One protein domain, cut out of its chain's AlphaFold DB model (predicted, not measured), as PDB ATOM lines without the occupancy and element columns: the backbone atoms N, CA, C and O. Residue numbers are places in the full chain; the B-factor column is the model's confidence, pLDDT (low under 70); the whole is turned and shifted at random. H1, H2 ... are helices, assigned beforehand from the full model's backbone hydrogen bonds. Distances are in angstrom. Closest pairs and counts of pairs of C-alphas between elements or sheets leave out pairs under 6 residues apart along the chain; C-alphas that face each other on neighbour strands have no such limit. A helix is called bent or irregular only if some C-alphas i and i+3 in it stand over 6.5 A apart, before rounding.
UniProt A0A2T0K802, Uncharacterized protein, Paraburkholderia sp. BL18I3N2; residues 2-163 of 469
ATOM      1  N   ILE A   2     -67.571 119.977   6.957       84.19
ATOM      2  CA  ILE A   2     -66.306 119.409   7.477       84.19
ATOM      3  C   ILE A   2     -66.114 117.934   7.078       84.19
ATOM      4  O   ILE A   2     -65.155 117.626   6.380       84.19
ATOM      5  N   ASN A   3     -67.071 117.048   7.391       85.00
ATOM      6  CA  ASN A   3     -66.970 115.626   7.014       85.00
ATOM      7  C   ASN A   3     -66.867 115.421   5.496       85.00
ATOM      8  O   ASN A   3     -66.117 114.573   5.035       85.00
ATOM      9  N   THR A   4     -67.579 116.231   4.709       87.19
ATOM     10  CA  THR A   4     -67.522 116.184   3.241       87.19
ATOM     11  C   THR A   4     -66.137 116.570   2.717       87.19
ATOM     12  O   THR A   4     -65.637 115.933   1.795       87.19
ATOM     13  N   LEU A   5     -65.502 117.592   3.305       88.50
ATOM     14  CA  LEU A   5     -64.137 117.998   2.962       88.50
ATOM     15  C   LEU A   5     -63.127 116.915   3.349       88.50
ATOM     16  O   LEU A   5     -62.293 116.545   2.528       88.50
ATOM     17  N   GLN A   6     -63.236 116.373   4.562       90.94
ATOM     18  CA  GLN A   6     -62.382 115.286   5.043       90.94
ATOM     19  C   GLN A   6     -62.490 114.042   4.152       90.94
ATOM     20  O   GLN A   6     -61.473 113.510   3.713       90.94
ATOM     21  N   GLN A   7     -63.708 113.631   3.799       90.44
ATOM     22  CA  GLN A   7     -63.938 112.492   2.914       90.44
ATOM     23  C   GLN A   7     -63.411 112.746   1.493       90.44
ATOM     24  O   GLN A   7     -62.807 111.867   0.884       90.44
ATOM     25  N   ALA A   8     -63.569 113.963   0.960       91.56
ATOM     26  CA  ALA A   8     -62.997 114.326  -0.335       91.56
ATOM     27  C   ALA A   8     -61.460 114.258  -0.323       91.56
ATOM     28  O   ALA A   8     -60.866 113.693  -1.242       91.56
ATOM     29  N   ILE A   9     -60.819 114.783   0.728       93.31
ATOM     30  CA  ILE A   9     -59.366 114.698   0.927       93.31
ATOM     31  C   ILE A   9     -58.913 113.232   0.966       93.31
ATOM     32  O   ILE A   9     -58.009 112.854   0.216       93.31
ATOM     33  N   ALA A  10     -59.570 112.408   1.787       93.88
ATOM     34  CA  ALA A  10     -59.267 110.987   1.927       93.88
ATOM     35  C   ALA A  10     -59.372 110.252   0.585       93.88
ATOM     36  O   ALA A  10     -58.429 109.582   0.172       93.88
ATOM     37  N   ASN A  11     -60.471 110.449  -0.147       92.88
ATOM     38  CA  ASN A  11     -60.714 109.793  -1.430       92.88
ATOM     39  C   ASN A  11     -59.705 110.197  -2.510       92.88
ATOM     40  O   ASN A  11     -59.237 109.347  -3.273       92.88
ATOM     41  N   ILE A  12     -59.345 111.482  -2.588       94.50
ATOM     42  CA  ILE A  12     -58.334 111.961  -3.541       94.50
ATOM     43  C   ILE A  12     -56.978 111.320  -3.233       94.50
ATOM     44  O   ILE A  12     -56.335 110.784  -4.142       94.50
ATOM     45  N   LEU A  13     -56.557 111.330  -1.963       95.50
ATOM     46  CA  LEU A  13     -55.287 110.732  -1.560       95.50
ATOM     47  C   LEU A  13     -55.285 109.222  -1.780       95.50
ATOM     48  O   LEU A  13     -54.361 108.704  -2.398       95.50
ATOM     49  N   PHE A  14     -56.326 108.522  -1.331       95.62
ATOM     50  CA  PHE A  14     -56.451 107.075  -1.461       95.62
ATOM     51  C   PHE A  14     -56.310 106.630  -2.919       95.62
ATOM     52  O   PHE A  14     -55.473 105.782  -3.226       95.62
ATOM     53  N   ASN A  15     -57.055 107.254  -3.839       93.31
ATOM     54  CA  ASN A  15     -56.963 106.941  -5.265       93.31
ATOM     55  C   ASN A  15     -55.549 107.173  -5.815       93.31
ATOM     56  O   ASN A  15     -55.052 106.377  -6.615       93.31
ATOM     57  N   LYS A  16     -54.878 108.238  -5.362       93.69
ATOM     58  CA  LYS A  16     -53.506 108.537  -5.772       93.69
ATOM     59  C   LYS A  16     -52.510 107.505  -5.249       93.69
ATOM     60  O   LYS A  16     -51.676 107.037  -6.020       93.69
ATOM     61  N   LEU A  17     -52.614 107.127  -3.976       94.38
ATOM     62  CA  LEU A  17     -51.754 106.124  -3.346       94.38
ATOM     63  C   LEU A  17     -51.960 104.737  -3.965       94.38
ATOM     64  O   LEU A  17     -50.983 104.055  -4.261       94.38
ATOM     65  N   MET A  18     -53.207 104.346  -4.243       91.38
ATOM     66  CA  MET A  18     -53.509 103.083  -4.925       91.38
ATOM     67  C   MET A  18     -52.932 103.028  -6.345       91.38
ATOM     68  O   MET A  18     -52.539 101.955  -6.799       91.38
ATOM     69  N   GLY A  19     -52.810 104.171  -7.029       89.19
ATOM     70  CA  GLY A  19     -52.128 104.267  -8.324       89.19
ATOM     71  C   GLY A  19     -50.633 103.917  -8.277       89.19
ATOM     72  O   GLY A  19     -50.093 103.455  -9.278       89.19
ATOM     73  N   TYR A  20     -49.990 104.073  -7.118       89.44
ATOM     74  CA  TYR A  20     -48.580 103.738  -6.873       89.44
ATOM     75  C   TYR A  20     -48.412 102.549  -5.921       89.44
ATOM     76  O   TYR A  20     -47.338 102.338  -5.364       89.44
ATOM     77  N   PHE A  21     -49.460 101.744  -5.725       87.06
ATOM     78  CA  PHE A  21     -49.451 100.671  -4.734       87.06
ATOM     79  C   PHE A  21     -48.280  99.692  -4.925       87.06
ATOM     80  O   PHE A  21     -47.655  99.274  -3.952       87.06
ATOM     81  N   ASP A  22     -47.946  99.349  -6.171       83.50
ATOM     82  CA  ASP A  22     -46.811  98.480  -6.515       83.50
ATOM     83  C   ASP A  22     -45.555  99.243  -6.976       83.50
ATOM     84  O   ASP A  22     -44.538  98.614  -7.258       83.50
ATOM     85  N   ASP A  23     -45.597 100.577  -7.003       87.94
ATOM     86  CA  ASP A  23     -44.508 101.445  -7.458       87.94
ATOM     87  C   ASP A  23     -44.055 102.388  -6.335       87.94
ATOM     88  O   ASP A  23     -44.497 103.531  -6.208       87.94
ATOM     89  N   LEU A  24     -43.145 101.881  -5.501       86.25
ATOM     90  CA  LEU A  24     -42.607 102.621  -4.357       86.25
ATOM     91  C   LEU A  24     -41.807 103.859  -4.769       86.25
ATOM     92  O   LEU A  24     -41.798 104.842  -4.035       86.25
ATOM     93  N   GLU A  25     -41.139 103.816  -5.922       89.19
ATOM     94  CA  GLU A  25     -40.400 104.964  -6.453       89.19
ATOM     95  C   GLU A  25     -41.376 106.057  -6.885       89.19
ATOM     96  O   GLU A  25     -41.188 107.229  -6.556       89.19
ATOM     97  N   GLY A  26     -42.473 105.665  -7.535       87.94
ATOM     98  CA  GLY A  26     -43.557 106.552  -7.936       87.94
ATOM     99  C   GLY A  26     -44.263 107.263  -6.778       87.94
ATOM    100  O   GLY A  26     -44.851 108.325  -6.997       87.94
ATOM    101  N   LEU A  27     -44.139 106.785  -5.531       89.62
ATOM    102  CA  LEU A  27     -44.646 107.507  -4.352       89.62
ATOM    103  C   LEU A  27     -44.002 108.893  -4.182       89.62
ATOM    104  O   LEU A  27     -44.657 109.803  -3.672       89.62
ATOM    105  N   SER A  28     -42.774 109.093  -4.678       88.81
ATOM    106  CA  SER A  28     -42.122 110.416  -4.739       88.81
ATOM    107  C   SER A  28     -42.927 111.445  -5.550       88.81
ATOM    108  O   SER A  28     -42.925 112.644  -5.264       88.81
ATOM    109  N   ALA A  29     -43.692 110.988  -6.547       88.75
ATOM    110  CA  ALA A  29     -44.490 111.847  -7.412       88.75
ATOM    111  C   ALA A  29     -45.833 112.262  -6.789       88.75
ATOM    112  O   ALA A  29     -46.492 113.155  -7.325       88.75
ATOM    113  N   VAL A  30     -46.250 111.649  -5.671       89.81
ATOM    114  CA  VAL A  30     -47.540 111.940  -5.021       89.81
ATOM    115  C   VAL A  30     -47.624 113.414  -4.642       89.81
ATOM    116  O   VAL A  30     -48.555 114.088  -5.068       89.81
ATOM    117  N   GLN A  31     -46.625 113.948  -3.932       86.31
ATOM    118  CA  GLN A  31     -46.648 115.335  -3.444       86.31
ATOM    119  C   GLN A  31     -46.565 116.385  -4.561       86.31
ATOM    120  O   GLN A  31     -47.004 117.518  -4.384       86.31
ATOM    121  N   ASN A  32     -46.036 115.997  -5.723       86.19
ATOM    122  CA  ASN A  32     -45.876 116.868  -6.887       86.19
ATOM    123  C   ASN A  32     -47.079 116.812  -7.844       86.19
ATOM    124  O   ASN A  32     -47.058 117.424  -8.914       86.19
ATOM    125  N   SER A  33     -48.122 116.052  -7.503       90.88
ATOM    126  CA  SER A  33     -49.264 115.850  -8.384       90.88
ATOM    127  C   SER A  33     -50.317 116.951  -8.255       90.88
ATOM    128  O   SER A  33     -50.475 117.590  -7.213       90.88
ATOM    129  N   LYS A  34     -51.109 117.137  -9.321       91.56
ATOM    130  CA  LYS A  34     -52.261 118.053  -9.304       91.56
ATOM    131  C   LYS A  34     -53.284 117.647  -8.244       91.56
ATOM    132  O   LYS A  34     -53.840 118.507  -7.572       91.56
ATOM    133  N   GLU A  35     -53.511 116.346  -8.083       92.44
ATOM    134  CA  GLU A  35     -54.425 115.799  -7.075       92.44
ATOM    135  C   GLU A  35     -53.977 116.158  -5.651       92.44
ATOM    136  O   GLU A  35     -54.799 116.559  -4.830       92.44
ATOM    137  N   TYR A  36     -52.674 116.088  -5.369       89.56
ATOM    138  CA  TYR A  36     -52.134 116.449  -4.058       89.56
ATOM    139  C   TYR A  36     -52.175 117.959  -3.795       89.56
ATOM    140  O   TYR A  36     -52.411 118.395  -2.666       89.56
ATOM    141  N   TRP A  37     -52.018 118.780  -4.837       90.88
ATOM    142  CA  TRP A  37     -52.250 120.219  -4.720       90.88
ATOM    143  C   TRP A  37     -53.708 120.527  -4.345       90.88
ATOM    144  O   TRP A  37     -53.944 121.284  -3.407       90.88
ATOM    145  N   ILE A  38     -54.681 119.872  -4.992       91.50
ATOM    146  CA  ILE A  38     -56.106 119.994  -4.634       91.50
ATOM    147  C   ILE A  38     -56.328 119.582  -3.175       91.50
ATOM    148  O   ILE A  38     -56.973 120.312  -2.428       91.50
ATOM    149  N   LEU A  39     -55.755 118.455  -2.746       92.12
ATOM    150  CA  LEU A  39     -55.810 118.007  -1.352       92.12
ATOM    151  C   LEU A  39     -55.271 119.062  -0.380       92.12
ATOM    152  O   LEU A  39     -55.850 119.273   0.685       92.12
ATOM    153  N   THR A  40     -54.180 119.735  -0.745       88.81
ATOM    154  CA  THR A  40     -53.564 120.778   0.081       88.81
ATOM    155  C   THR A  40     -54.480 121.996   0.204       88.81
ATOM    156  O   THR A  40     -54.660 122.516   1.302       88.81
ATOM    157  N   GLU A  41     -55.107 122.433  -0.892       91.81
ATOM    158  CA  GLU A  41     -56.081 123.532  -0.855       91.81
ATOM    159  C   GLU A  41     -57.337 123.162  -0.050       91.81
ATOM    160  O   GLU A  41     -57.812 123.962   0.754       91.81
ATOM    161  N   LEU A  42     -57.834 121.928  -0.182       90.44
ATOM    162  CA  LEU A  42     -58.940 121.427   0.638       90.44
ATOM    163  C   LEU A  42     -58.571 121.359   2.126       90.44
ATOM    164  O   LEU A  42     -59.403 121.682   2.970       90.44
ATOM    165  N   SER A  43     -57.332 120.982   2.450       87.75
ATOM    166  CA  SER A  43     -56.841 120.940   3.833       87.75
ATOM    167  C   SER A  43     -56.763 122.343   4.438       87.75
ATOM    168  O   SER A  43     -57.210 122.543   5.558       87.75
ATOM    169  N   LYS A  44     -56.324 123.354   3.674       89.00
ATOM    170  CA  LYS A  44     -56.361 124.757   4.127       89.00
ATOM    171  C   LYS A  44     -57.783 125.239   4.411       89.00
ATOM    172  O   LYS A  44     -57.999 125.959   5.379       89.00
ATOM    173  N   LEU A  45     -58.747 124.869   3.565       88.12
ATOM    174  CA  LEU A  45     -60.159 125.193   3.797       88.12
ATOM    175  C   LEU A  45     -60.706 124.489   5.042       88.12
ATOM    176  O   LEU A  45     -61.518 125.069   5.757       88.12
ATOM    177  N   LEU A  46     -60.257 123.260   5.303       86.31
ATOM    178  CA  LEU A  46     -60.594 122.518   6.513       86.31
ATOM    179  C   LEU A  46     -60.020 123.197   7.767       86.31
ATOM    180  O   LEU A  46     -60.758 123.369   8.729       86.31
ATOM    181  N   ASP A  47     -58.763 123.648   7.729       84.25
ATOM    182  CA  ASP A  47     -58.105 124.367   8.835       84.25
ATOM    183  C   ASP A  47     -58.762 125.728   9.132       84.25
ATOM    184  O   ASP A  47     -58.721 126.222  10.257       84.25
ATOM    185  N   GLN A  48     -59.352 126.353   8.111       84.50
ATOM    186  CA  GLN A  48     -60.081 127.620   8.225       84.50
ATOM    187  C   GLN A  48     -61.528 127.443   8.693       84.50
ATOM    188  O   GLN A  48     -62.170 128.427   9.069       84.50
ATOM    189  N   ALA A  49     -62.069 126.225   8.644       81.44
ATOM    190  CA  ALA A  49     -63.400 125.951   9.154       81.44
ATOM    191  C   ALA A  49     -63.359 125.929  10.689       81.44
ATOM    192  O   ALA A  49     -62.524 125.254  11.282       81.44
ATOM    193  N   GLU A  50     -64.281 126.631  11.351       73.75
ATOM    194  CA  GLU A  50     -64.485 126.452  12.791       73.75
ATOM    195  C   GLU A  50     -64.978 125.019  13.034       73.75
ATOM    196  O   GLU A  50     -66.137 124.700  12.764       73.75
ATOM    197  N   ILE A  51     -64.081 124.137  13.486       69.25
ATOM    198  CA  ILE A  51     -64.413 122.760  13.858       69.25
ATOM    199  C   ILE A  51     -64.986 122.804  15.279       69.25
ATOM    200  O   ILE A  51     -64.242 123.085  16.220       69.25
ATOM    201  N   PRO A  52     -66.288 122.539  15.482       71.69
ATOM    202  CA  PRO A  52     -66.844 122.438  16.825       71.69
ATOM    203  C   PRO A  52     -66.157 121.284  17.565       71.69
ATOM    204  O   PRO A  52     -66.016 120.205  16.993       71.69
ATOM    205  N   GLU A  53     -65.798 121.481  18.839       61.94
ATOM    206  CA  GLU A  53     -65.027 120.526  19.671       61.94
ATOM    207  C   GLU A  53     -65.619 119.100  19.752       61.94
ATOM    208  O   GLU A  53     -64.942 118.175  20.188       61.94
ATOM    209  N   ASN A  54     -66.864 118.902  19.301       67.12
ATOM    210  CA  ASN A  54     -67.604 117.641  19.372       67.12
ATOM    211  C   ASN A  54     -67.857 116.956  18.015       67.12
ATOM    212  O   ASN A  54     -68.648 116.014  17.970       67.12
ATOM    213  N   ILE A  55     -67.261 117.409  16.902       68.56
ATOM    214  CA  ILE A  55     -67.390 116.686  15.624       68.56
ATOM    215  C   ILE A  55     -66.280 115.631  15.529       68.56
ATOM    216  O   ILE A  55     -65.113 116.007  15.413       68.56
ATOM    217  N   PRO A  56     -66.608 114.323  15.562       71.00
ATOM    218  CA  PRO A  56     -65.616 113.284  15.335       71.00
ATOM    219  C   PRO A  56     -65.048 113.408  13.922       71.00
ATOM    220  O   PRO A  56     -65.775 113.689  12.965       71.00
ATOM    221  N   THR A  57     -63.743 113.195  13.801       76.75
ATOM    222  CA  THR A  57     -63.051 113.121  12.520       76.75
ATOM    223  C   THR A  57     -63.648 112.019  11.650       76.75
ATOM    224  O   THR A  57     -64.072 110.962  12.123       76.75
ATOM    225  N   CYS A  58     -63.719 112.283  10.347       87.69
ATOM    226  CA  CYS A  58     -64.089 111.277   9.366       87.69
ATOM    227  C   CYS A  58     -63.092 110.109   9.421       87.69
ATOM    228  O   CYS A  58     -61.886 110.310   9.268       87.69
ATOM    229  N   VAL A  59     -63.607 108.891   9.596       88.25
ATOM    230  CA  VAL A  59     -62.801 107.664   9.690       88.25
ATOM    231  C   VAL A  59     -61.923 107.477   8.445       88.25
ATOM    232  O   VAL A  59     -60.742 107.159   8.576       88.25
ATOM    233  N   ASP A  60     -62.460 107.756   7.252       90.50
ATOM    234  CA  ASP A  60     -61.727 107.678   5.981       90.50
ATOM    235  C   ASP A  60     -60.486 108.575   5.998       90.50
ATOM    236  O   ASP A  60     -59.390 108.168   5.604       90.50
ATOM    237  N   TYR A  61     -60.654 109.802   6.496       91.50
ATOM    238  CA  TYR A  61     -59.579 110.779   6.608       91.50
ATOM    239  C   TYR A  61     -58.502 110.294   7.571       91.50
ATOM    240  O   TYR A  61     -57.335 110.236   7.185       91.50
ATOM    241  N   ASP A  62     -58.886 109.881   8.777       91.25
ATOM    242  CA  ASP A  62     -57.938 109.433   9.796       91.25
ATOM    243  C   ASP A  62     -57.117 108.229   9.329       91.25
ATOM    244  O   ASP A  62     -55.899 108.198   9.512       91.25
ATOM    245  N   ILE A  63     -57.758 107.256   8.675       93.25
ATOM    246  CA  ILE A  63     -57.077 106.053   8.195       93.25
ATOM    247  C   ILE A  63     -56.134 106.384   7.035       93.25
ATOM    248  O   ILE A  63     -54.961 106.010   7.077       93.25
ATOM    249  N   VAL A  64     -56.610 107.076   5.995       95.19
ATOM    250  CA  VAL A  64     -55.822 107.293   4.769       95.19
ATOM    251  C   VAL A  64     -54.698 108.305   5.002       95.19
ATOM    252  O   VAL A  64     -53.549 108.055   4.625       95.19
ATOM    253  N   ILE A  65     -54.996 109.434   5.652       93.69
ATOM    254  CA  ILE A  65     -53.996 110.460   5.977       93.69
ATOM    255  C   ILE A  65     -53.026 109.924   7.031       93.69
ATOM    256  O   ILE A  65     -51.815 110.111   6.902       93.69
ATOM    257  N   GLY A  66     -53.532 109.195   8.031       94.56
ATOM    258  CA  GLY A  66     -52.709 108.527   9.036       94.56
ATOM    259  C   GLY A  66     -51.731 107.526   8.422       94.56
ATOM    260  O   GLY A  66     -50.545 107.558   8.754       94.56
ATOM    261  N   ALA A  67     -52.180 106.694   7.477       96.06
ATOM    262  CA  ALA A  67     -51.322 105.745   6.765       96.06
ATOM    263  C   ALA A  67     -50.204 106.452   5.983       96.06
ATOM    264  O   ALA A  67     -49.043 106.045   6.057       96.06
ATOM    265  N   TRP A  68     -50.537 107.530   5.266       95.50
ATOM    266  CA  TRP A  68     -49.558 108.324   4.524       95.50
ATOM    267  C   TRP A  68     -48.529 108.980   5.448       95.50
ATOM    268  O   TRP A  68     -47.327 108.806   5.259       95.50
ATOM    269  N   ASN A  69     -48.985 109.673   6.490       94.81
ATOM    270  CA  ASN A  69     -48.103 110.354   7.436       94.81
ATOM    271  C   ASN A  69     -47.197 109.368   8.185       94.81
ATOM    272  O   ASN A  69     -46.008 109.639   8.373       94.81
ATOM    273  N   THR A  70     -47.735 108.204   8.567       96.88
ATOM    274  CA  THR A  70     -46.963 107.133   9.210       96.88
ATOM    275  C   THR A  70     -45.849 106.662   8.286       96.88
ATOM    276  O   THR A  70     -44.686 106.723   8.683       96.88
ATOM    277  N   LEU A  71     -46.170 106.326   7.028       96.50
ATOM    278  CA  LEU A  71     -45.185 105.933   6.020       96.50
ATOM    279  C   LEU A  71     -44.066 106.978   5.880       96.50
ATOM    280  O   LEU A  71     -42.887 106.632   5.949       96.50
ATOM    281  N   GLN A  72     -44.415 108.259   5.721       94.81
ATOM    282  CA  GLN A  72     -43.424 109.336   5.607       94.81
ATOM    283  C   GLN A  72     -42.515 109.419   6.836       94.81
ATOM    284  O   GLN A  72     -41.293 109.557   6.707       94.81
ATOM    285  N   SER A  73     -43.101 109.335   8.032       97.00
ATOM    286  CA  SER A  73     -42.360 109.432   9.288       97.00
ATOM    287  C   SER A  73     -41.410 108.251   9.495       97.00
ATOM    288  O   SER A  73     -40.258 108.454   9.883       97.00
ATOM    289  N   GLU A  74     -41.851 107.034   9.174       97.62
ATOM    290  CA  GLU A  74     -41.077 105.815   9.375       97.62
ATOM    291  C   GLU A  74     -39.943 105.693   8.363       97.62
ATOM    292  O   GLU A  74     -38.824 105.361   8.751       97.62
ATOM    293  N   VAL A  75     -40.183 106.040   7.094       96.44
ATOM    294  CA  VAL A  75     -39.120 106.108   6.080       96.44
ATOM    295  C   VAL A  75     -38.066 107.136   6.500       96.44
ATOM    296  O   VAL A  75     -36.875 106.832   6.509       96.44
ATOM    297  N   LYS A  76     -38.484 108.326   6.954       96.19
ATOM    298  CA  LYS A  76     -37.565 109.354   7.469       96.19
ATOM    299  C   LYS A  76     -36.756 108.872   8.671       96.19
ATOM    300  O   LYS A  76     -35.546 109.098   8.715       96.19
ATOM    301  N   ALA A  77     -37.394 108.203   9.627       97.44
ATOM    302  CA  ALA A  77     -36.720 107.654  10.797       97.44
ATOM    303  C   ALA A  77     -35.726 106.546  10.412       97.44
ATOM    304  O   ALA A  77     -34.579 106.567  10.863       97.44
ATOM    305  N   LEU A  78     -36.133 105.614   9.544       97.56
ATOM    306  CA  LEU A  78     -35.285 104.532   9.053       97.56
ATOM    307  C   LEU A  78     -34.047 105.083   8.342       97.56
ATOM    308  O   LEU A  78     -32.927 104.651   8.630       97.56
ATOM    309  N   SER A  79     -34.229 106.064   7.457       94.88
ATOM    310  CA  SER A  79     -33.123 106.685   6.736       94.88
ATOM    311  C   SER A  79     -32.188 107.467   7.652       94.88
ATOM    312  O   SER A  79     -30.974 107.367   7.496       94.88
ATOM    313  N   ALA A  80     -32.717 108.183   8.649       95.62
ATOM    314  CA  ALA A  80     -31.894 108.891   9.627       95.62
ATOM    315  C   ALA A  80     -31.021 107.927  10.451       95.62
ATOM    316  O   ALA A  80     -29.825 108.167  10.609       95.62
ATOM    317  N   ARG A  81     -31.587 106.802  10.918       96.88
ATOM    318  CA  ARG A  81     -30.836 105.764  11.653       96.88
ATOM    319  C   ARG A  81     -29.740 105.109  10.810       96.88
ATOM    320  O   ARG A  81     -28.723 104.700  11.355       96.88
ATOM    321  N   ASN A  82     -29.936 105.031   9.494       96.38
ATOM    322  CA  ASN A  82     -29.031 104.361   8.559       96.38
ATOM    323  C   ASN A  82     -28.203 105.332   7.700       96.38
ATOM    324  O   ASN A  82     -27.647 104.923   6.682       96.38
ATOM    325  N   GLY A  83     -28.083 106.605   8.094       94.44
ATOM    326  CA  GLY A  83     -27.490 107.655   7.257       94.44
ATOM    327  C   GLY A  83     -26.094 107.327   6.710       94.44
ATOM    328  O   GLY A  83     -25.827 107.561   5.537       94.44
ATOM    329  N   ALA A  84     -25.219 106.709   7.514       94.56
ATOM    330  CA  ALA A  84     -23.880 106.311   7.068       94.56
ATOM    331  C   ALA A  84     -23.909 105.229   5.970       94.56
ATOM    332  O   ALA A  84     -23.182 105.327   4.981       94.56
ATOM    333  N   LEU A  85     -24.778 104.222   6.122       94.75
ATOM    334  CA  LEU A  85     -24.992 103.181   5.116       94.75
ATOM    335  C   LEU A  85     -25.557 103.793   3.830       94.75
ATOM    336  O   LEU A  85     -25.059 103.502   2.744       94.75
ATOM    337  N   LEU A  86     -26.568 104.657   3.957       94.81
ATOM    338  CA  LEU A  86     -27.216 105.299   2.817       94.81
ATOM    339  C   LEU A  86     -26.257 106.201   2.042       94.81
ATOM    340  O   LEU A  86     -26.212 106.098   0.825       94.81
ATOM    341  N   ASN A  87     -25.445 107.015   2.718       93.38
ATOM    342  CA  ASN A  87     -24.447 107.858   2.055       93.38
ATOM    343  C   ASN A  87     -23.461 107.019   1.231       93.38
ATOM    344  O   ASN A  87     -23.229 107.312   0.060       93.38
ATOM    345  N   MET A  88     -22.959 105.921   1.804       94.19
ATOM    346  CA  MET A  88     -22.069 104.999   1.094       94.19
ATOM    347  C   MET A  88     -22.740 104.376  -0.136       94.19
ATOM    348  O   MET A  88     -22.125 104.316  -1.200       94.19
ATOM    349  N   LEU A  89     -23.995 103.928  -0.019       93.81
ATOM    350  CA  LEU A  89     -24.738 103.356  -1.148       93.81
ATOM    351  C   LEU A  89     -24.982 104.402  -2.242       93.81
ATOM    352  O   LEU A  89     -24.757 104.122  -3.419       93.81
ATOM    353  N   THR A  90     -25.382 105.611  -1.860       92.12
ATOM    354  CA  THR A  90     -25.613 106.732  -2.776       92.12
ATOM    355  C   THR A  90     -24.349 107.079  -3.562       92.12
ATOM    356  O   THR A  90     -24.411 107.204  -4.784       92.12
ATOM    357  N   GLU A  91     -23.190 107.154  -2.902       91.12
ATOM    358  CA  GLU A  91     -21.897 107.392  -3.556       91.12
ATOM    359  C   GLU A  91     -21.495 106.234  -4.474       91.12
ATOM    360  O   GLU A  91     -21.138 106.443  -5.637       91.12
ATOM    361  N   ARG A  92     -21.587 104.997  -3.973       91.88
ATOM    362  CA  ARG A  92     -21.159 103.794  -4.693       91.88
ATOM    363  C   ARG A  92     -21.964 103.566  -5.969       91.88
ATOM    364  O   ARG A  92     -21.384 103.273  -7.013       91.88
ATOM    365  N   PHE A  93     -23.282 103.706  -5.883       90.94
ATOM    366  CA  PHE A  93     -24.200 103.485  -7.000       90.94
ATOM    367  C   PHE A  93     -24.521 104.766  -7.781       90.94
ATOM    368  O   PHE A  93     -25.276 104.706  -8.749       90.94
ATOM    369  N   LYS A  94     -23.921 105.907  -7.406       89.19
ATOM    370  CA  LYS A  94     -24.128 107.222  -8.036       89.19
ATOM    371  C   LYS A  94     -25.611 107.614  -8.106       89.19
ATOM    372  O   LYS A  94     -26.101 108.063  -9.145       89.19
ATOM    373  N   LEU A  95     -26.332 107.414  -7.004       86.56
ATOM    374  CA  LEU A  95     -27.758 107.730  -6.900       86.56
ATOM    375  C   LEU A  95     -27.930 109.242  -6.697       86.56
ATOM    376  O   LEU A  95     -27.841 109.751  -5.588       86.56
ATOM    377  N   ASN A  96     -28.174 109.987  -7.773       80.31
ATOM    378  CA  ASN A  96     -28.334 111.441  -7.703       80.31
ATOM    379  C   ASN A  96     -29.780 111.827  -7.366       80.31
ATOM    380  O   ASN A  96     -30.506 112.331  -8.220       80.31
ATOM    381  N   THR A  97     -30.209 111.581  -6.128       84.31
ATOM    382  CA  THR A  97     -31.524 112.016  -5.650       84.31
ATOM    383  C   THR A  97     -31.457 112.544  -4.222       84.31
ATOM    384  O   THR A  97     -30.829 111.946  -3.353       84.31
ATOM    385  N   SER A  98     -32.125 113.672  -3.982       83.50
ATOM    386  CA  SER A  98     -32.449 114.155  -2.637       83.50
ATOM    387  C   SER A  98     -33.844 113.712  -2.183       83.50
ATOM    388  O   SER A  98     -34.237 113.997  -1.054       83.50
ATOM    389  N   ASP A  99     -34.609 113.064  -3.066       89.56
ATOM    390  CA  ASP A  99     -35.925 112.527  -2.753       89.56
ATOM    391  C   ASP A  99     -35.779 111.220  -1.976       89.56
ATOM    392  O   ASP A  99     -35.224 110.224  -2.457       89.56
ATOM    393  N   LEU A 100     -36.291 111.253  -0.749       89.25
ATOM    394  CA  LEU A 100     -36.199 110.159   0.195       89.25
ATOM    395  C   LEU A 100     -36.987 108.924  -0.253       89.25
ATOM    396  O   LEU A 100     -36.516 107.807  -0.053       89.25
ATOM    397  N   PHE A 101     -38.165 109.113  -0.852       89.56
ATOM    398  CA  PHE A 101     -39.007 108.016  -1.323       89.56
ATOM    399  C   PHE A 101     -38.424 107.362  -2.562       89.56
ATOM    400  O   PHE A 101     -38.429 106.137  -2.648       89.56
ATOM    401  N   LEU A 102     -37.865 108.156  -3.475       91.56
ATOM    402  CA  LEU A 102     -37.167 107.615  -4.635       91.56
ATOM    403  C   LEU A 102     -35.967 106.768  -4.194       91.56
ATOM    404  O   LEU A 102     -35.835 105.625  -4.622       91.56
ATOM    405  N   LEU A 103     -35.139 107.280  -3.273       93.06
ATOM    406  CA  LEU A 103     -34.013 106.518  -2.725       93.06
ATOM    407  C   LEU A 103     -34.487 105.242  -2.017       93.06
ATOM    408  O   LEU A 103     -33.975 104.156  -2.281       93.06
ATOM    409  N   PHE A 104     -35.468 105.362  -1.122       94.50
ATOM    410  CA  PHE A 104     -36.026 104.235  -0.380       94.50
ATOM    411  C   PHE A 104     -36.584 103.155  -1.319       94.50
ATOM    412  O   PHE A 104     -36.209 101.988  -1.196       94.50
ATOM    413  N   GLY A 105     -37.414 103.551  -2.288       92.81
ATOM    414  CA  GLY A 105     -38.007 102.671  -3.288       92.81
ATOM    415  C   GLY A 105     -36.954 101.952  -4.128       92.81
ATOM    416  O   GLY A 105     -36.997 100.726  -4.224       92.81
ATOM    417  N   SER A 106     -35.956 102.674  -4.648       92.69
ATOM    418  CA  SER A 106     -34.886 102.075  -5.456       92.69
ATOM    419  C   SER A 106     -34.034 101.079  -4.679       92.69
ATOM    420  O   SER A 106     -33.686 100.021  -5.207       92.69
ATOM    421  N   LEU A 107     -33.713 101.371  -3.415       94.25
ATOM    422  CA  LEU A 107     -32.946 100.447  -2.580       94.25
ATOM    423  C   LEU A 107     -33.728  99.159  -2.294       94.25
ATOM    424  O   LEU A 107     -33.147  98.076  -2.341       94.25
ATOM    425  N   ILE A 108     -35.034  99.267  -2.036       94.00
ATOM    426  CA  ILE A 108     -35.903  98.114  -1.774       94.00
ATOM    427  C   ILE A 108     -36.118  97.278  -3.042       94.00
ATOM    428  O   ILE A 108     -35.953  96.060  -3.009       94.00
ATOM    429  N   ASN A 109     -36.439  97.916  -4.169       91.69
ATOM    430  CA  ASN A 109     -36.747  97.234  -5.430       91.69
ATOM    431  C   ASN A 109     -35.531  96.538  -6.063       91.69
ATOM    432  O   ASN A 109     -35.689  95.609  -6.860       91.69
ATOM    433  N   HIS A 110     -34.316  96.982  -5.733       92.31
ATOM    434  CA  HIS A 110     -33.069  96.467  -6.302       92.31
ATOM    435  C   HIS A 110     -32.151  95.811  -5.266       92.31
ATOM    436  O   HIS A 110     -30.940  95.694  -5.487       92.31
ATOM    437  N   ASP A 111     -32.727  95.330  -4.162       93.62
ATOM    438  CA  ASP A 111     -32.017  94.741  -3.028       93.62
ATOM    439  C   ASP A 111     -30.991  93.672  -3.440       93.62
ATOM    440  O   ASP A 111     -29.837  93.700  -3.023       93.62
ATOM    441  N   THR A 112     -31.380  92.767  -4.332       92.88
ATOM    442  CA  THR A 112     -30.585  91.618  -4.762       92.88
ATOM    443  C   THR A 112     -29.344  92.069  -5.520       92.88
ATOM    444  O   THR A 112     -28.254  91.549  -5.283       92.88
ATOM    445  N   LYS A 113     -29.496  93.068  -6.398       93.00
ATOM    446  CA  LYS A 113     -28.384  93.649  -7.155       93.00
ATOM    447  C   LYS A 113     -27.413  94.360  -6.216       93.00
ATOM    448  O   LYS A 113     -26.209  94.171  -6.328       93.00
ATOM    449  N   ILE A 114     -27.936  95.125  -5.260       93.62
ATOM    450  CA  ILE A 114     -27.115  95.858  -4.292       93.62
ATOM    451  C   ILE A 114     -26.351  94.879  -3.390       93.62
ATOM    452  O   ILE A 114     -25.137  94.995  -3.251       93.62
ATOM    453  N   ILE A 115     -27.027  93.864  -2.840       93.88
ATOM    454  CA  ILE A 115     -26.444  92.835  -1.959       93.88
ATOM    455  C   ILE A 115     -25.235  92.139  -2.597       93.88
ATOM    456  O   ILE A 115     -24.270  91.835  -1.889       93.88
ATOM    457  N   GLN A 116     -25.278  91.882  -3.907       93.38
ATOM    458  CA  GLN A 116     -24.195  91.219  -4.642       93.38
ATOM    459  C   GLN A 116     -22.901  92.039  -4.679       93.38
ATOM    460  O   GLN A 116     -21.823  91.461  -4.782       93.38
ATOM    461  N   GLU A 117     -22.988  93.362  -4.548       91.62
ATOM    462  CA  GLU A 117     -21.828  94.254  -4.585       91.62
ATOM    463  C   GLU A 117     -21.276  94.603  -3.192       91.62
ATOM    464  O   GLU A 117     -20.221  95.233  -3.082       91.62
ATOM    465  N   LEU A 118     -21.958  94.200  -2.118       93.12
ATOM    466  CA  LEU A 118     -21.553  94.495  -0.743       93.12
ATOM    467  C   LEU A 118     -20.689  93.378  -0.142       93.12
ATOM    468  O   LEU A 118     -20.945  92.187  -0.359       93.12
ATOM    469  N   ASP A 119     -19.699  93.789   0.658       92.44
ATOM    470  CA  ASP A 119     -18.961  92.908   1.574       92.44
ATOM    471  C   ASP A 119     -19.858  92.411   2.718       92.44
ATOM    472  O   ASP A 119     -20.978  92.891   2.890       92.44
ATOM    473  N   ASP A 120     -19.398  91.422   3.486       91.56
ATOM    474  CA  ASP A 120     -20.253  90.694   4.432       91.56
ATOM    475  C   ASP A 120     -20.856  91.577   5.537       91.56
ATOM    476  O   ASP A 120     -22.031  91.414   5.880       91.56
ATOM    477  N   GLU A 121     -20.099  92.546   6.059       92.56
ATOM    478  CA  GLU A 121     -20.576  93.460   7.103       92.56
ATOM    479  C   GLU A 121     -21.639  94.419   6.553       92.56
ATOM    480  O   GLU A 121     -22.753  94.495   7.084       92.56
ATOM    481  N   LYS A 122     -21.353  95.089   5.428       93.38
ATOM    482  CA  LYS A 122     -22.307  96.006   4.785       93.38
ATOM    483  C   LYS A 122     -23.531  95.264   4.270       93.38
ATOM    484  O   LYS A 122     -24.642  95.781   4.334       93.38
ATOM    485  N   ARG A 123     -23.346  94.036   3.787       95.06
ATOM    486  CA  ARG A 123     -24.427  93.154   3.350       95.06
ATOM    487  C   ARG A 123     -25.373  92.833   4.497       95.06
ATOM    488  O   ARG A 123     -26.580  92.819   4.274       95.06
ATOM    489  N   LYS A 124     -24.857  92.565   5.700       95.38
ATOM    490  CA  LYS A 124     -25.696  92.320   6.879       95.38
ATOM    491  C   LYS A 124     -26.512  93.566   7.237       95.38
ATOM    492  O   LYS A 124     -27.733  93.467   7.301       95.38
ATOM    493  N   ALA A 125     -25.860  94.722   7.362       95.25
ATOM    494  CA  ALA A 125     -26.533  95.988   7.665       95.25
ATOM    495  C   ALA A 125     -27.593  96.351   6.608       95.25
ATOM    496  O   ALA A 125     -28.708  96.750   6.934       95.25
ATOM    497  N   PHE A 126     -27.288  96.144   5.325       97.12
ATOM    498  CA  PHE A 126     -28.245  96.390   4.252       97.12
ATOM    499  C   PHE A 126     -29.418  95.404   4.278       97.12
ATOM    500  O   PHE A 126     -30.555  95.815   4.086       97.12
ATOM    501  N   LYS A 127     -29.198  94.123   4.590       96.44
ATOM    502  CA  LYS A 127     -30.303  93.169   4.785       96.44
ATOM    503  C   LYS A 127     -31.220  93.567   5.943       96.44
ATOM    504  O   LYS A 127     -32.431  93.405   5.821       96.44
ATOM    505  N   GLU A 128     -30.669  94.094   7.035       96.38
ATOM    506  CA  GLU A 128     -31.450  94.631   8.158       96.38
ATOM    507  C   GLU A 128     -32.279  95.849   7.717       96.38
ATOM    508  O   GLU A 128     -33.492  95.863   7.929       96.38
ATOM    509  N   TYR A 129     -31.674  96.795   6.986       97.25
ATOM    510  CA  TYR A 129     -32.381  97.929   6.379       97.25
ATOM    511  C   TYR A 129     -33.532  97.486   5.462       97.25
ATOM    512  O   TYR A 129     -34.651  97.980   5.585       97.25
ATOM    513  N   ILE A 130     -33.287  96.519   4.571       96.94
ATOM    514  CA  ILE A 130     -34.300  95.969   3.661       96.94
ATOM    515  C   ILE A 130     -35.418  95.264   4.436       96.94
ATOM    516  O   ILE A 130     -36.588  95.379   4.075       96.94
ATOM    517  N   SER A 131     -35.088  94.551   5.513       95.00
ATOM    518  CA  SER A 131     -36.081  93.904   6.372       95.00
ATOM    519  C   SER A 131     -36.995  94.926   7.057       95.00
ATOM    520  O   SER A 131     -38.215  94.754   7.045       95.00
ATOM    521  N   GLU A 132     -36.435  95.999   7.627       96.69
ATOM    522  CA  GLU A 132     -37.221  97.081   8.239       96.69
ATOM    523  C   GLU A 132     -38.046  97.843   7.196       96.69
ATOM    524  O   GLU A 132     -39.243  98.044   7.391       96.69
ATOM    525  N   GLY A 133     -37.455  98.190   6.050       96.31
ATOM    526  CA  GLY A 133     -38.162  98.869   4.964       96.31
ATOM    527  C   GLY A 133     -39.342  98.055   4.431       96.31
ATOM    528  O   GLY A 133     -40.446  98.577   4.290       96.31
ATOM    529  N   ASN A 134     -39.160  96.748   4.224       93.56
ATOM    530  CA  ASN A 134     -40.249  95.856   3.819       93.56
ATOM    531  C   ASN A 134     -41.370  95.764   4.867       93.56
ATOM    532  O   ASN A 134     -42.531  95.591   4.490       93.56
ATOM    533  N   LYS A 135     -41.056  95.888   6.164       94.12
ATOM    534  CA  LYS A 135     -42.067  95.946   7.229       94.12
ATOM    535  C   LYS A 135     -42.911  97.221   7.114       94.12
ATOM    536  O   LYS A 135     -44.133  97.098   7.081       94.12
ATOM    537  N   ILE A 136     -42.270  98.382   6.961       96.00
ATOM    538  CA  ILE A 136     -42.932  99.688   6.771       96.00
ATOM    539  C   ILE A 136     -43.864  99.643   5.549       96.00
ATOM    540  O   ILE A 136     -45.048  99.965   5.629       96.00
ATOM    541  N   ILE A 137     -43.354  99.161   4.408       93.75
ATOM    542  CA  ILE A 137     -44.133  99.041   3.164       93.75
ATOM    543  C   ILE A 137     -45.335  98.119   3.355       93.75
ATOM    544  O   ILE A 137     -46.430  98.421   2.884       93.75
ATOM    545  N   ARG A 138     -45.142  96.979   4.026       92.50
ATOM    546  CA  ARG A 138     -46.226  96.036   4.298       92.50
ATOM    547  C   ARG A 138     -47.310  96.676   5.159       92.50
ATOM    548  O   ARG A 138     -48.478  96.528   4.827       92.50
ATOM    549  N   GLU A 139     -46.945  97.376   6.229       93.75
ATOM    550  CA  GLU A 139     -47.905  98.029   7.130       93.75
ATOM    551  C   GLU A 139     -48.712  99.114   6.407       93.75
ATOM    552  O   GLU A 139     -49.943  99.132   6.503       93.75
ATOM    553  N   PHE A 140     -48.051  99.930   5.584       94.88
ATOM    554  CA  PHE A 140     -48.712 100.896   4.707       94.88
ATOM    555  C   PHE A 140     -49.697 100.221   3.738       94.88
ATOM    556  O   PHE A 140     -50.880 100.568   3.704       94.88
ATOM    557  N   LYS A 141     -49.239  99.206   2.992       92.94
ATOM    558  CA  LYS A 141     -50.064  98.472   2.020       92.94
ATOM    559  C   LYS A 141     -51.271  97.805   2.673       92.94
ATOM    560  O   LYS A 141     -52.389  97.971   2.198       92.94
ATOM    561  N   THR A 142     -51.063  97.078   3.769       93.00
ATOM    562  CA  THR A 142     -52.143  96.408   4.503       93.00
ATOM    563  C   THR A 142     -53.163  97.420   5.029       93.00
ATOM    564  O   THR A 142     -54.357  97.141   4.985       93.00
ATOM    565  N   THR A 143     -52.736  98.606   5.477       94.31
ATOM    566  CA  THR A 143     -53.662  99.651   5.948       94.31
ATOM    567  C   THR A 143     -54.559 100.164   4.820       94.31
ATOM    568  O   THR A 143     -55.777 100.204   4.986       94.31
ATOM    569  N   LEU A 144     -53.987 100.469   3.649       94.31
ATOM    570  CA  LEU A 144     -54.770 100.895   2.482       94.31
ATOM    571  C   LEU A 144     -55.733  99.809   1.992       94.31
ATOM    572  O   LEU A 144     -56.873 100.110   1.645       94.31
ATOM    573  N   LEU A 145     -55.298  98.547   1.985       94.06
ATOM    574  CA  LEU A 145     -56.152  97.430   1.583       94.06
ATOM    575  C   LEU A 145     -57.300  97.207   2.570       94.06
ATOM    576  O   LEU A 145     -58.420  96.997   2.133       94.06
ATOM    577  N   ARG A 146     -57.060  97.312   3.884       92.56
ATOM    578  CA  ARG A 146     -58.125  97.207   4.898       92.56
ATOM    579  C   ARG A 146     -59.169  98.307   4.748       92.56
ATOM    580  O   ARG A 146     -60.356  98.009   4.826       92.56
ATOM    581  N   TYR A 147     -58.726  99.542   4.506       93.69
ATOM    582  CA  TYR A 147     -59.626 100.648   4.183       93.69
ATOM    583  C   TYR A 147     -60.461 100.328   2.940       93.69
ATOM    584  O   TYR A 147     -61.682 100.399   2.985       93.69
ATOM    585  N   GLN A 148     -59.813  99.889   1.857       93.94
ATOM    586  CA  GLN A 148     -60.505  99.532   0.622       93.94
ATOM    587  C   GLN A 148     -61.517  98.395   0.817       93.94
ATOM    588  O   GLN A 148     -62.600  98.438   0.245       93.94
ATOM    589  N   THR A 149     -61.173  97.371   1.598       92.81
ATOM    590  CA  THR A 149     -62.077  96.263   1.924       92.81
ATOM    591  C   THR A 149     -63.313  96.773   2.666       92.81
ATOM    592  O   THR A 149     -64.424  96.409   2.292       92.81
ATOM    593  N   ALA A 150     -63.138  97.644   3.666       91.69
ATOM    594  CA  ALA A 150     -64.251  98.239   4.407       91.69
ATOM    595  C   ALA A 150     -65.151  99.098   3.501       91.69
ATOM    596  O   ALA A 150     -66.351  98.852   3.438       91.69
ATOM    597  N   ASP A 151     -64.565 100.004   2.713       92.00
ATOM    598  CA  ASP A 151     -65.293 100.844   1.750       92.00
ATOM    599  C   ASP A 151     -66.086 100.000   0.735       92.00
ATOM    600  O   ASP A 151     -67.243 100.282   0.427       92.00
ATOM    601  N   LEU A 152     -65.509  98.909   0.223       93.06
ATOM    602  CA  LEU A 152     -66.216  98.012  -0.697       93.06
ATOM    603  C   LEU A 152     -67.361  97.247  -0.026       93.06
ATOM    604  O   LEU A 152     -68.367  96.981  -0.685       93.06
ATOM    605  N   ALA A 153     -67.219  96.888   1.251       92.69
ATOM    606  CA  ALA A 153     -68.290  96.259   2.014       92.69
ATOM    607  C   ALA A 153     -69.452  97.238   2.237       92.69
ATOM    608  O   ALA A 153     -70.597  96.877   1.963       92.69
ATOM    609  N   ASP A 154     -69.162  98.477   2.637       90.75
ATOM    610  CA  ASP A 154     -70.170  99.526   2.827       90.75
ATOM    611  C   ASP A 154     -70.930  99.795   1.519       90.75
ATOM    612  O   ASP A 154     -72.156  99.682   1.474       90.75
ATOM    613  N   ASN A 155     -70.201  99.987   0.412       90.50
ATOM    614  CA  ASN A 155     -70.789 100.156  -0.920       90.50
ATOM    615  C   ASN A 155     -71.682  98.970  -1.336       90.50
ATOM    616  O   ASN A 155     -72.707  99.156  -1.997       90.50
ATOM    617  N   PHE A 156     -71.310  97.735  -0.979       92.56
ATOM    618  CA  PHE A 156     -72.136  96.558  -1.251       92.56
ATOM    619  C   PHE A 156     -73.431  96.580  -0.429       92.56
ATOM    620  O   PHE A 156     -74.509  96.332  -0.975       92.56
ATOM    621  N   PHE A 157     -73.349  96.871   0.872       91.31
ATOM    622  CA  PHE A 157     -74.517  96.875   1.752       91.31
ATOM    623  C   PHE A 157     -75.494  98.007   1.422       91.31
ATOM    624  O   PHE A 157     -76.702  97.756   1.415       91.31
ATOM    625  N   ASP A 158     -75.003  99.186   1.044       90.00
ATOM    626  CA  ASP A 158     -75.834 100.316   0.610       90.00
ATOM    627  C   ASP A 158     -76.691  99.970  -0.618       90.00
ATOM    628  O   ASP A 158     -77.863 100.347  -0.726       90.00
ATOM    629  N   GLU A 159     -76.139  99.183  -1.541       88.50
ATOM    630  CA  GLU A 159     -76.828  98.750  -2.758       88.50
ATOM    631  C   GLU A 159     -77.603  97.431  -2.591       88.50
ATOM    632  O   GLU A 159     -78.431  97.091  -3.438       88.50
ATOM    633  N   SER A 160     -77.400  96.695  -1.494       88.38
ATOM    634  CA  SER A 160     -77.963  95.350  -1.283       88.38
ATOM    635  C   SER A 160     -79.497  95.303  -1.228       88.38
ATOM    636  O   SER A 160     -80.093  94.250  -1.453       88.38
ATOM    637  N   HIS A 161     -80.153  96.449  -1.020       88.38
ATOM    638  CA  HIS A 161     -81.613  96.584  -1.004       88.38
ATOM    639  C   HIS A 161     -82.294  96.156  -2.318       88.38
ATOM    640  O   HIS A 161     -83.498  95.901  -2.332       88.38
ATOM    641  N   ILE A 162     -81.554  96.070  -3.433       87.56
ATOM    642  CA  ILE A 162     -82.093  95.598  -4.718       87.56
ATOM    643  C   ILE A 162     -82.257  94.071  -4.785       87.56
ATOM    644  O   ILE A 162     -82.910  93.581  -5.718       87.56
ATOM    645  N   ILE A 163     -81.643  93.328  -3.856       86.19
ATOM    646  CA  ILE A 163     -81.676  91.865  -3.801       86.19
ATOM    647  C   ILE A 163     -83.069  91.425  -3.349       86.19
ATOM    648  O   ILE A 163     -83.463  91.623  -2.203       86.19
TER     649      ILE A 163
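AT A GLANCE: This is residues 2 to 163 of the 469 residues of an uncharacterized protein of Paraburkholderia sp. BL18I3N2 (UniProt A0A2T0K802). Two long helices, H4 and H8, run side by side in opposite directions, and H8, much the longer, runs on past H4 as an arm whose residues 152 to 162 stick out. H1 and H3 make a pair, with H1 packed on the first part of H4, while the short helices H5, H6 and H7 gather about the other end of the H4 and H8 pair. The printed part has 162 residues with eight named helices, H1 to H8 in order along the chain, and no named strand; the class is all helix. The whole is loose, with a radius of gyration of the C-alphas of 19.1 A and spans of 61 by 42 by 28 A.

HOW THE PARTS SIT: Start with H1, residues 2 to 19, and look across to H3, residues 34 to 48: they touch, closest at the C-alphas of Ile 9 and Leu 39, 5.4 A apart, at a shallow tilt of 22 degrees, opposite ways. With residues 6 to 14 alone H1 touches H4, residues 59 to 81, at a steep tilt of 52 degrees; the closest C-alphas are those of Ala 10 and Tyr 61, 4.7 A. H2, residues 26 to 29, touches H6, residues 100 to 109, closest at the C-alphas of Ser 28 and Phe 101, 5.2 A. Now find the hub, H8, residues 120 to 162, which with residues 129 to 147 alone touches H4 at a shallow tilt of 4 degrees, opposite ways; the closest C-alphas, of Ala 67 and Phe 140, are 5.9 A apart. H6 is about perpendicular to H8, at 81 degrees, and touches it, closest at the C-alphas of Ile 108 and Ile 130, 6.1 A. H5, residues 83 to 93, only just touches H8, with 3 pairs of C-alphas within 8 A, the closest those of Leu 85 and Phe 126, 7.6 A. H7, residues 111 to 117, forms a helical hairpin with H8, the closest C-alphas being those of Ile 115 and Arg 123, 5.7 A. H3 and H8 are apart. In H1, H3, H4, H5 and H6 every O i to N i+4 pair is within hydrogen-bond range, against 2 of 3 in H7 and 37 of 39 in H8; H2 is too short for such a pair.

IN THESE COORDINATES: Find C-alpha 2 at (-66.306, 119.409, 7.477), from which H1 runs 26.1 A to residue 19. After H2, H3 covers 21.4 A from residue 34 to residue 48. H4 begins at C-alpha 59, (-62.801, 107.664, 9.690), and measures 32.1 A. H5, H6 and H7 are shorter, and then H8 runs 62.7 A to C-alpha 162 at (-82.093, 95.598, -4.718); it is irregular, with C-alphas 158 and 161 7.1 A apart.

THE WHOLE: The C-alphas farthest apart, of Asp 119 and Ile 162, are 63.5 A apart. The printed part has no cut and no long link. Residues 152 to 163 stand free, and without them the body spans 58 by 29 by 27 A. Mean pLDDT of the printed part is 90.8; look for values under 70 at residue 51 and residues 53 to 55.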